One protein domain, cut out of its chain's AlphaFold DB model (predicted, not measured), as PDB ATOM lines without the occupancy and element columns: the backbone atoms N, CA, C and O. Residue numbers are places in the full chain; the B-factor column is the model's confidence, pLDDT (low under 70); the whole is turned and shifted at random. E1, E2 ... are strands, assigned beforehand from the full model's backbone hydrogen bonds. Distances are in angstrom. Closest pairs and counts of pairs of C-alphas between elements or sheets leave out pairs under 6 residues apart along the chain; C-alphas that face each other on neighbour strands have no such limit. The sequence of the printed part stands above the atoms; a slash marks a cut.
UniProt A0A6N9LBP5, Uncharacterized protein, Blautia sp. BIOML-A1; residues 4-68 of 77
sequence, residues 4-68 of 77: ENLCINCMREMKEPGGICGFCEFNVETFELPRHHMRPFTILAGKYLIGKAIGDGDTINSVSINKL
ATOM      1  N   GLU A   4       1.711  27.496  17.070       84.31
ATOM      2  CA  GLU A   4       2.103  28.681  16.309       84.31
ATOM      3  C   GLU A   4       0.906  29.522  15.838       84.31
ATOM      4  O   GLU A   4       1.035  30.730  15.674       84.31
ATOM      5  N   ASN A   5      -0.271  28.905  15.697       90.31
ATOM      6  CA  ASN A   5      -1.498  29.570  15.269       90.31
ATOM      7  C   ASN A   5      -2.345  30.086  16.441       90.31
ATOM      8  O   ASN A   5      -3.422  30.634  16.218       90.31
ATOM      9  N   LEU A   6      -1.942  29.885  17.695       90.31
ATOM     10  CA  LEU A   6      -2.734  30.353  18.828       90.31
ATOM     11  C   LEU A   6      -2.608  31.870  18.997       90.31
ATOM     12  O   LEU A   6      -1.532  32.450  18.888       90.31
ATOM     13  N   CYS A   7      -3.712  32.528  19.339       91.62
ATOM     14  CA  CYS A   7      -3.661  33.904  19.815       91.62
ATOM     15  C   CYS A   7      -3.134  33.942  21.256       91.62
ATOM     16  O   CYS A   7      -3.737  33.334  22.142       91.62
ATOM     17  N   ILE A   8      -2.081  34.728  21.524       89.88
ATOM     18  CA  ILE A   8      -1.522  34.859  22.882       89.88
ATOM     19  C   ILE A   8      -2.535  35.399  23.900       89.88
ATOM     20  O   ILE A   8      -2.405  35.123  25.086       89.88
ATOM     21  N   ASN A   9      -3.538  36.167  23.464       89.44
ATOM     22  CA  ASN A   9      -4.519  36.780  24.355       89.44
ATOM     23  C   ASN A   9      -5.668  35.813  24.678       89.44
ATOM     24  O   ASN A   9      -5.819  35.386  25.822       89.44
ATOM     25  N   CYS A  10      -6.454  35.432  23.665       90.62
ATOM     26  CA  CYS A  10      -7.682  34.650  23.850       90.62
ATOM     27  C   CYS A  10      -7.510  33.136  23.700       90.62
ATOM     28  O   CYS A  10      -8.486  32.407  23.870       90.62
ATOM     29  N   MET A  11      -6.307  32.657  23.363       90.31
ATOM     30  CA  MET A  11      -5.985  31.231  23.296       90.31
ATOM     31  C   MET A  11      -6.766  30.414  22.256       90.31
ATOM     32  O   MET A  11      -6.792  29.184  22.312       90.31
ATOM     33  N   ARG A  12      -7.367  31.086  21.267       89.75
ATOM     34  CA  ARG A  12      -8.025  30.445  20.120       89.75
ATOM     35  C   ARG A  12      -7.058  30.249  18.959       89.75
ATOM     36  O   ARG A  12      -6.202  31.097  18.718       89.75
ATOM     37  N   GLU A  13      -7.240  29.150  18.232       91.38
ATOM     38  CA  GLU A  13      -6.497  28.838  17.008       91.38
ATOM     39  C   GLU A  13      -6.963  29.755  15.867       91.38
ATOM     40  O   GLU A  13      -8.125  29.735  15.457       91.38
ATOM     41  N   MET A  14      -6.052  30.602  15.396       90.75
ATOM     42  CA  MET A  14      -6.213  31.492  14.252       90.75
ATOM     43  C   MET A  14      -5.968  30.727  12.946       90.75
ATOM     44  O   MET A  14      -5.323  29.679  12.925       90.75
ATOM     45  N   LYS A  15      -6.497  31.253  11.835       87.56
ATOM     46  CA  LYS A  15      -6.244  30.678  10.502       87.56
ATOM     47  C   LYS A  15      -4.770  30.793  10.111       87.56
ATOM     48  O   LYS A  15      -4.221  29.856   9.542       87.56
ATOM     49  N   GLU A  16      -4.163  31.927  10.443       85.56
ATOM     50  CA  GLU A  16      -2.768  32.255  10.171       85.56
ATOM     51  C   GLU A  16      -2.136  32.859  11.434       85.56
ATOM     52  O   GLU A  16      -2.854  33.490  12.222       85.56
ATOM     53  N   PRO A  17      -0.829  32.646  11.660       84.56
ATOM     54  CA  PRO A  17      -0.107  33.255  12.768       84.56
ATOM     55  C   PRO A  17       0.149  34.747  12.503       84.56
ATOM     56  O   PRO A  17       0.326  35.161  11.359       84.56
ATOM     57  N   GLY A  18       0.252  35.549  13.566       84.50
ATOM     58  CA  GLY A  18       0.599  36.972  13.454       84.50
ATOM     59  C   GLY A  18      -0.596  37.924  13.302       84.50
ATOM     60  O   GLY A  18      -1.752  37.504  13.232       84.50
ATOM     61  N   GLY A  19      -0.306  39.229  13.289       90.62
ATOM     62  CA  GLY A  19      -1.283  40.300  13.073       90.62
ATOM     63  C   GLY A  19      -2.381  40.444  14.139       90.62
ATOM     64  O   GLY A  19      -2.186  40.182  15.332       90.62
ATOM     65  N   ILE A  20      -3.552  40.910  13.687       93.56
ATOM     66  CA  ILE A  20      -4.741  41.139  14.517       93.56
ATOM     67  C   ILE A  20      -5.570  39.856  14.607       93.56
ATOM     68  O   ILE A  20      -5.991  39.278  13.605       93.56
ATOM     69  N   CYS A  21      -5.873  39.431  15.830       93.19
ATOM     70  CA  CYS A  21      -6.716  38.273  16.076       93.19
ATOM     71  C   CYS A  21      -8.167  38.524  15.643       93.19
ATOM     72  O   CYS A  21      -8.879  39.297  16.277       93.19
ATOM     73  N   GLY A  22      -8.667  37.769  14.663       92.69
ATOM     74  CA  GLY A  22     -10.068  37.846  14.218       92.69
ATOM     75  C   GLY A  22     -11.129  37.389  15.237       92.69
ATOM     76  O   GLY A  22     -12.311  37.406  14.915       92.69
ATOM     77  N   PHE A  23     -10.736  36.955  16.443       93.50
ATOM     78  CA  PHE A  23     -11.664  36.545  17.509       93.50
ATOM     79  C   PHE A  23     -11.747  37.522  18.683       93.50
ATOM     80  O   PHE A  23     -12.768  37.556  19.362       93.50
ATOM     81  N   CYS A  24     -10.657  38.228  18.989       92.38
ATOM     82  CA  CYS A  24     -10.576  39.112  20.158       92.38
ATOM     83  C   CYS A  24      -9.927  40.464  19.856       92.38
ATOM     84  O   CYS A  24      -9.630  41.203  20.789       92.38
ATOM     85  N   GLU A  25      -9.647  40.742  18.579       93.38
ATOM     86  CA  GLU A  25      -9.112  42.010  18.062       93.38
ATOM     87  C   GLU A  25      -7.732  42.401  18.621       93.38
ATOM     88  O   GLU A  25      -7.218  43.485  18.365       93.38
ATOM     89  N   PHE A  26      -7.079  41.491  19.346       92.12
ATOM     90  CA  PHE A  26      -5.740  41.695  19.876       92.12
ATOM     91  C   PHE A  26      -4.693  41.725  18.753       92.12
ATOM     92  O   PHE A  26      -4.605  40.765  17.986       92.12
ATOM     93  N   ASN A  27      -3.874  42.780  18.697       92.38
ATOM     94  CA  ASN A  27      -2.741  42.884  17.777       92.38
ATOM     95  C   ASN A  27      -1.448  42.380  18.440       92.38
ATOM     96  O   ASN A  27      -0.966  42.973  19.407       92.38
ATOM     97  N   VAL A  28      -0.877  41.293  17.914       89.69
ATOM     98  CA  VAL A  28       0.374  40.722  18.440       89.69
ATOM     99  C   VAL A  28       1.612  41.533  18.058       89.69
ATOM    100  O   VAL A  28       2.610  41.483  18.766       89.69
ATOM    101  N   GLU A  29       1.554  42.308  16.978       90.81
ATOM    102  CA  GLU A  29       2.699  43.079  16.474       90.81
ATOM    103  C   GLU A  29       3.045  44.260  17.383       90.81
ATOM    104  O   GLU A  29       4.191  44.692  17.445       90.81
ATOM    105  N   THR A  30       2.057  44.760  18.126       91.00
ATOM    106  CA  THR A  30       2.219  45.849  19.097       91.00
ATOM    107  C   THR A  30       2.437  45.336  20.520       91.00
ATOM    108  O   THR A  30       2.389  46.117  21.469       91.00
ATOM    109  N   PHE A  31       2.580  44.022  20.714       88.50
ATOM    110  CA  PHE A  31       2.678  43.438  22.044       88.50
ATOM    111  C   PHE A  31       4.095  43.552  22.608       88.50
ATOM    112  O   PHE A  31       5.030  42.918  22.122       88.50
ATOM    113  N   GLU A  32       4.224  44.282  23.712       88.06
ATOM    114  CA  GLU A  32       5.433  44.299  24.528       88.06
ATOM    115  C   GLU A  32       5.265  43.385  25.745       88.06
ATOM    116  O   GLU A  32       4.295  43.497  26.498       88.06
ATOM    117  N   LEU A  33       6.218  42.471  25.949       84.06
ATOM    118  CA  LEU A  33       6.233  41.594  27.116       84.06
ATOM    119  C   LEU A  33       6.680  42.381  28.361       84.06
ATOM    120  O   LEU A  33       7.826  42.841  28.397       84.06
ATOM    121  N   PRO A  34       5.852  42.490  29.414       82.31
ATOM    122  CA  PRO A  34       6.271  43.160  30.640       82.31
ATOM    123  C   PRO A  34       7.405  42.393  31.344       82.31
ATOM    124  O   PRO A  34       7.445  41.161  31.330       82.31
ATOM    125  N   ARG A  35       8.330  43.115  31.998       76.81
ATOM    126  CA  ARG A  35       9.600  42.559  32.526       76.81
ATOM    127  C   ARG A  35       9.454  41.376  33.487       76.81
ATOM    128  O   ARG A  35      10.364  40.557  33.558       76.81
ATOM    129  N   HIS A  36       8.359  41.296  34.236       78.94
ATOM    130  CA  HIS A  36       8.168  40.297  35.296       78.94
ATOM    131  C   HIS A  36       7.195  39.178  34.910       78.94
ATOM    132  O   HIS A  36       6.665  38.480  35.773       78.94
ATOM    133  N   HIS A  37       6.912  39.030  33.616       79.62
ATOM    134  CA  HIS A  37       5.883  38.124  33.133       79.62
ATOM    135  C   HIS A  37       6.502  36.936  32.417       79.62
ATOM    136  O   HIS A  37       7.510  37.049  31.718       79.62
ATOM    137  N   MET A  38       5.859  35.780  32.570       81.38
ATOM    138  CA  MET A  38       6.206  34.611  31.774       81.38
ATOM    139  C   MET A  38       5.989  34.905  30.294       81.38
ATOM    140  O   MET A  38       5.019  35.558  29.904       81.38
ATOM    141  N   ARG A  39       6.890  34.377  29.463       86.25
ATOM    142  CA  ARG A  39       6.734  34.437  28.013       86.25
ATOM    143  C   ARG A  39       5.463  33.672  27.618       86.25
ATOM    144  O   ARG A  39       5.298  32.530  28.063       86.25
ATOM    145  N   PRO A  40       4.581  34.247  26.784       87.56
ATOM    146  CA  PRO A  40       3.500  33.490  26.174       87.56
ATOM    147  C   PRO A  40       4.032  32.235  25.476       87.56
ATOM    148  O   PRO A  40       5.159  32.215  24.985       87.56
ATOM    149  N   PHE A  41       3.213  31.191  25.474       87.56
ATOM    150  CA  PHE A  41       3.513  29.838  25.006       87.56
ATOM    151  C   PHE A  41       4.582  29.075  25.797       87.56
ATOM    152  O   PHE A  41       5.029  28.015  25.368       87.56
ATOM    153  N   THR A  42       4.926  29.543  26.999       87.81
ATOM    154  CA  THR A  42       5.657  28.717  27.969       87.81
ATOM    155  C   THR A  42       4.787  27.535  28.402       87.81
ATOM    156  O   THR A  42       3.609  27.706  28.733       87.81
ATOM    157  N   ILE A  43       5.378  26.341  28.432       87.56
ATOM    158  CA  ILE A  43       4.731  25.130  28.941       87.56
ATOM    159  C   ILE A  43       4.994  25.024  30.444       87.56
ATOM    160  O   ILE A  43       6.136  24.872  30.875       87.56
ATOM    161  N   LEU A  44       3.939  25.055  31.257       85.62
ATOM    162  CA  LEU A  44       4.026  24.830  32.697       85.62
ATOM    163  C   LEU A  44       3.723  23.382  33.054       85.62
ATOM    164  O   LEU A  44       2.687  22.828  32.672       85.62
ATOM    165  N   ALA A  45       4.632  22.790  33.830       85.00
ATOM    166  CA  ALA A  45       4.541  21.426  34.350       85.00
ATOM    167  C   ALA A  45       4.248  20.355  33.276       85.00
ATOM    168  O   ALA A  45       3.649  19.328  33.587       85.00
ATOM    169  N   GLY A  46       4.605  20.614  32.011       82.81
ATOM    170  CA  GLY A  46       4.297  19.732  30.878       82.81
ATOM    171  C   GLY A  46       2.807  19.622  30.530       82.81
ATOM    172  O   GLY A  46       2.437  18.770  29.732       82.81
ATOM    173  N   LYS A  47       1.934  20.433  31.143       85.44
ATOM    174  CA  LYS A  47       0.471  20.241  31.111       85.44
ATOM    175  C   LYS A  47      -0.307  21.446  30.605       85.44
ATOM    176  O   LYS A  47      -1.419  21.279  30.107       85.44
ATOM    177  N   TYR A  48       0.244  22.645  30.753       86.94
ATOM    178  CA  TYR A  48      -0.467  23.880  30.451       86.94
ATOM    179  C   TYR A  48       0.362  24.765  29.543       86.94
ATOM    180  O   TYR A  48       1.548  24.960  29.789       86.94
ATOM    181  N   LEU A  49      -0.283  25.329  28.531       89.25
ATOM    182  CA  LEU A  49       0.282  26.373  27.696       89.25
ATOM    183  C   LEU A  49      -0.200  27.730  28.210       89.25
ATOM    184  O   LEU A  49      -1.408  27.965  28.288       89.25
ATOM    185  N   ILE A  50       0.738  28.599  28.577       88.94
ATOM    186  CA  ILE A  50       0.457  29.927  29.140       88.94
ATOM    187  C   ILE A  50       0.296  30.969  28.034       88.94
ATOM    188  O   ILE A  50       0.984  30.918  27.020       88.94
ATOM    189  N   GLY A  51      -0.584  31.942  28.237       86.25
ATOM    190  CA  GLY A  51      -0.809  33.083  27.357       86.25
ATOM    191  C   GLY A  51      -0.346  34.403  27.927       86.25
ATOM    192  O   GLY A  51       0.463  34.470  28.848       86.25
ATOM    193  N   LYS A  52      -0.867  35.480  27.346       86.19
ATOM    194  CA  LYS A  52      -0.639  36.841  27.806       86.19
ATOM    195  C   LYS A  52      -1.209  37.004  29.218       86.19
ATOM    196  O   LYS A  52      -2.269  36.470  29.552       86.19
ATOM    197  N   ALA A  53      -0.523  37.804  30.027       81.94
ATOM    198  CA  ALA A  53      -1.064  38.248  31.302       81.94
ATOM    199  C   ALA A  53      -2.342  39.085  31.116       81.94
ATOM    200  O   ALA A  53      -2.411  39.981  30.266       81.94
ATOM    201  N   ILE A  54      -3.353  38.764  31.914       76.69
ATOM    202  CA  ILE A  54      -4.684  39.376  31.920       76.69
ATOM    203  C   ILE A  54      -4.764  40.484  32.984       76.69
ATOM    204  O   ILE A  54      -5.570  41.397  32.844       76.69
ATOM    205  N   GLY A  55      -3.899  40.459  34.001       67.88
ATOM    206  CA  GLY A  55      -3.799  41.525  34.993       67.88
ATOM    207  C   GLY A  55      -2.612  41.348  35.935       67.88
ATOM    208  O   GLY A  55      -2.179  40.212  36.167       67.88
ATOM    209  N   ASP A  56      -2.163  42.481  36.477       63.44
ATOM    210  CA  ASP A  56      -1.041  42.601  37.410       63.44
ATOM    211  C   ASP A  56      -1.571  43.056  38.762       63.44
ATOM    212  O   ASP A  56      -2.031  44.188  38.920       63.44
ATOM    213  N   GLY A  57      -1.553  42.151  39.733       61.41
ATOM    214  CA  GLY A  57      -1.643  42.512  41.139       61.41
ATOM    215  C   GLY A  57      -0.246  42.518  41.746       61.41
ATOM    216  O   GLY A  57       0.599  41.727  41.336       61.41
ATOM    217  N   ASP A  58      -0.026  43.326  42.787       58.75
ATOM    218  CA  ASP A  58       1.269  43.436  43.487       58.75
ATOM    219  C   ASP A  58       1.858  42.086  43.942       58.75
ATOM    220  O   ASP A  58       3.050  41.969  44.210       58.75
ATOM    221  N   THR A  59       1.025  41.048  44.063       55.09
ATOM    222  CA  THR A  59       1.430  39.702  44.495       55.09
ATOM    223  C   THR A  59       1.026  38.594  43.515       55.09
ATOM    224  O   THR A  59       1.591  37.504  43.568       55.09
ATOM    225  N   ILE A  60       0.049  38.827  42.629       54.72
ATOM    226  CA  ILE A  60      -0.542  37.777  41.784       54.72
ATOM    227  C   ILE A  60      -0.679  38.283  40.351       54.72
ATOM    228  O   ILE A  60      -1.401  39.244  40.097       54.72
ATOM    229  N   ASN A  61      -0.076  37.553  39.414       65.69
ATOM    230  CA  ASN A  61      -0.288  37.754  37.983       65.69
ATOM    231  C   ASN A  61      -1.316  36.741  37.476       65.69
ATOM    232  O   ASN A  61      -1.216  35.543  37.754       65.69
ATOM    233  N   SER A  62      -2.299  37.212  36.712       67.44
ATOM    234  CA  SER A  62      -3.294  36.351  36.058       67.44
ATOM    235  C   SER A  62      -2.903  36.129  34.601       67.44
ATOM    236  O   SER A  62      -2.528  37.084  33.929       67.44
ATOM    237  N   VAL A  63      -3.009  34.904  34.080       78.38
ATOM    238  CA  VAL A  63      -2.659  34.561  32.685       78.38
ATOM    239  C   VAL A  63      -3.752  33.711  32.037       78.38
ATOM    240  O   VAL A  63      -4.411  32.927  32.721       78.38
ATOM    241  N   SER A  64      -3.945  33.835  30.721       78.50
ATOM    242  CA  SER A  64      -4.760  32.870  29.971       78.50
ATOM    243  C   SER A  64      -4.027  31.528  29.886       78.50
ATOM    244  O   SER A  64      -2.807  31.499  29.747       78.50
ATOM    245  N   ILE A  65      -4.752  30.408  29.994       81.38
ATOM    246  CA  ILE A  65      -4.163  29.064  29.898       81.38
ATOM    247  C   ILE A  65      -4.982  28.151  28.994       81.38
ATOM    248  O   ILE A  65      -6.211  28.173  29.031       81.38
ATOM    249  N   ASN A  66      -4.289  27.295  28.248       81.69
ATOM    250  CA  ASN A  66      -4.868  26.132  27.584       81.69
ATOM    251  C   ASN A  66      -4.311  24.854  28.215       81.69
ATOM    252  O   ASN A  66      -3.100  24.723  28.408       81.69
ATOM    253  N   LYS A  67      -5.188  23.888  28.507       83.69
ATOM    254  CA  LYS A  67      -4.756  22.535  28.874       83.69
ATOM    255  C   LYS A  67      -4.222  21.846  27.619       83.69
ATOM    256  O   LYS A  67      -4.901  21.819  26.593       83.69
ATOM    257  N   LEU A  68      -3.014  21.306  27.705       83.62
ATOM    258  CA  LEU A  68      -2.422  20.543  26.614       83.62
ATOM    259  C   LEU A  68      -3.132  19.183  26.466       83.62
ATOM    260  O   LEU A  68      -3.654  18.653  27.455       83.62
TER     261      LEU A  68
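What this domain is: This is residues 4 to 68 of the 77 residues of an uncharacterized protein of Blautia sp. BIOML-A1 (UniProt A0A6N9LBP5). The model has little regular structure: one bent hairpin of two strands, E1 and E2, lies towards one end, and a lobe of wound loops, residues 4 to 31, lies towards the other. Residues 32 to 47 lead from the loops to the hairpin, where residues 43 to 44 pair with E1. The printed part has 65 residues, with no named helix and two antiparallel strands, E1 then E2; the class is all strand, with only 16 residues in named elements. It is compact, with a radius of gyration of the C-alphas of 11.8 A and spans of 35 by 26 by 16 A.

How they stand to each other: E1, residues 48 to 56, and E2, residues 61 to 67, form a hairpin with a tight link, their directions 156 degrees apart. N 51 and O 64 are within hydrogen-bond range at 2.7 A, as are N 62 and O 55 at 3.1 A. E1 bends by 67 degrees at residue 52. Residues 43 to 44 pair antiparallel with residues 48 to 49 of E1.

Where its parts are: E1 begins at C-alpha 48 (-0.467, 23.880, 30.451) and is 20.0 A long. E2 is 18.3 A long and ends at C-alpha 67 (-4.756, 22.535, 28.874).

The domain as a whole: The C-alphas farthest apart, of Lys 15 and Asp 58, are 36.2 A apart. The printed part has no cut. Residues 55 to 62 have pLDDT under 70.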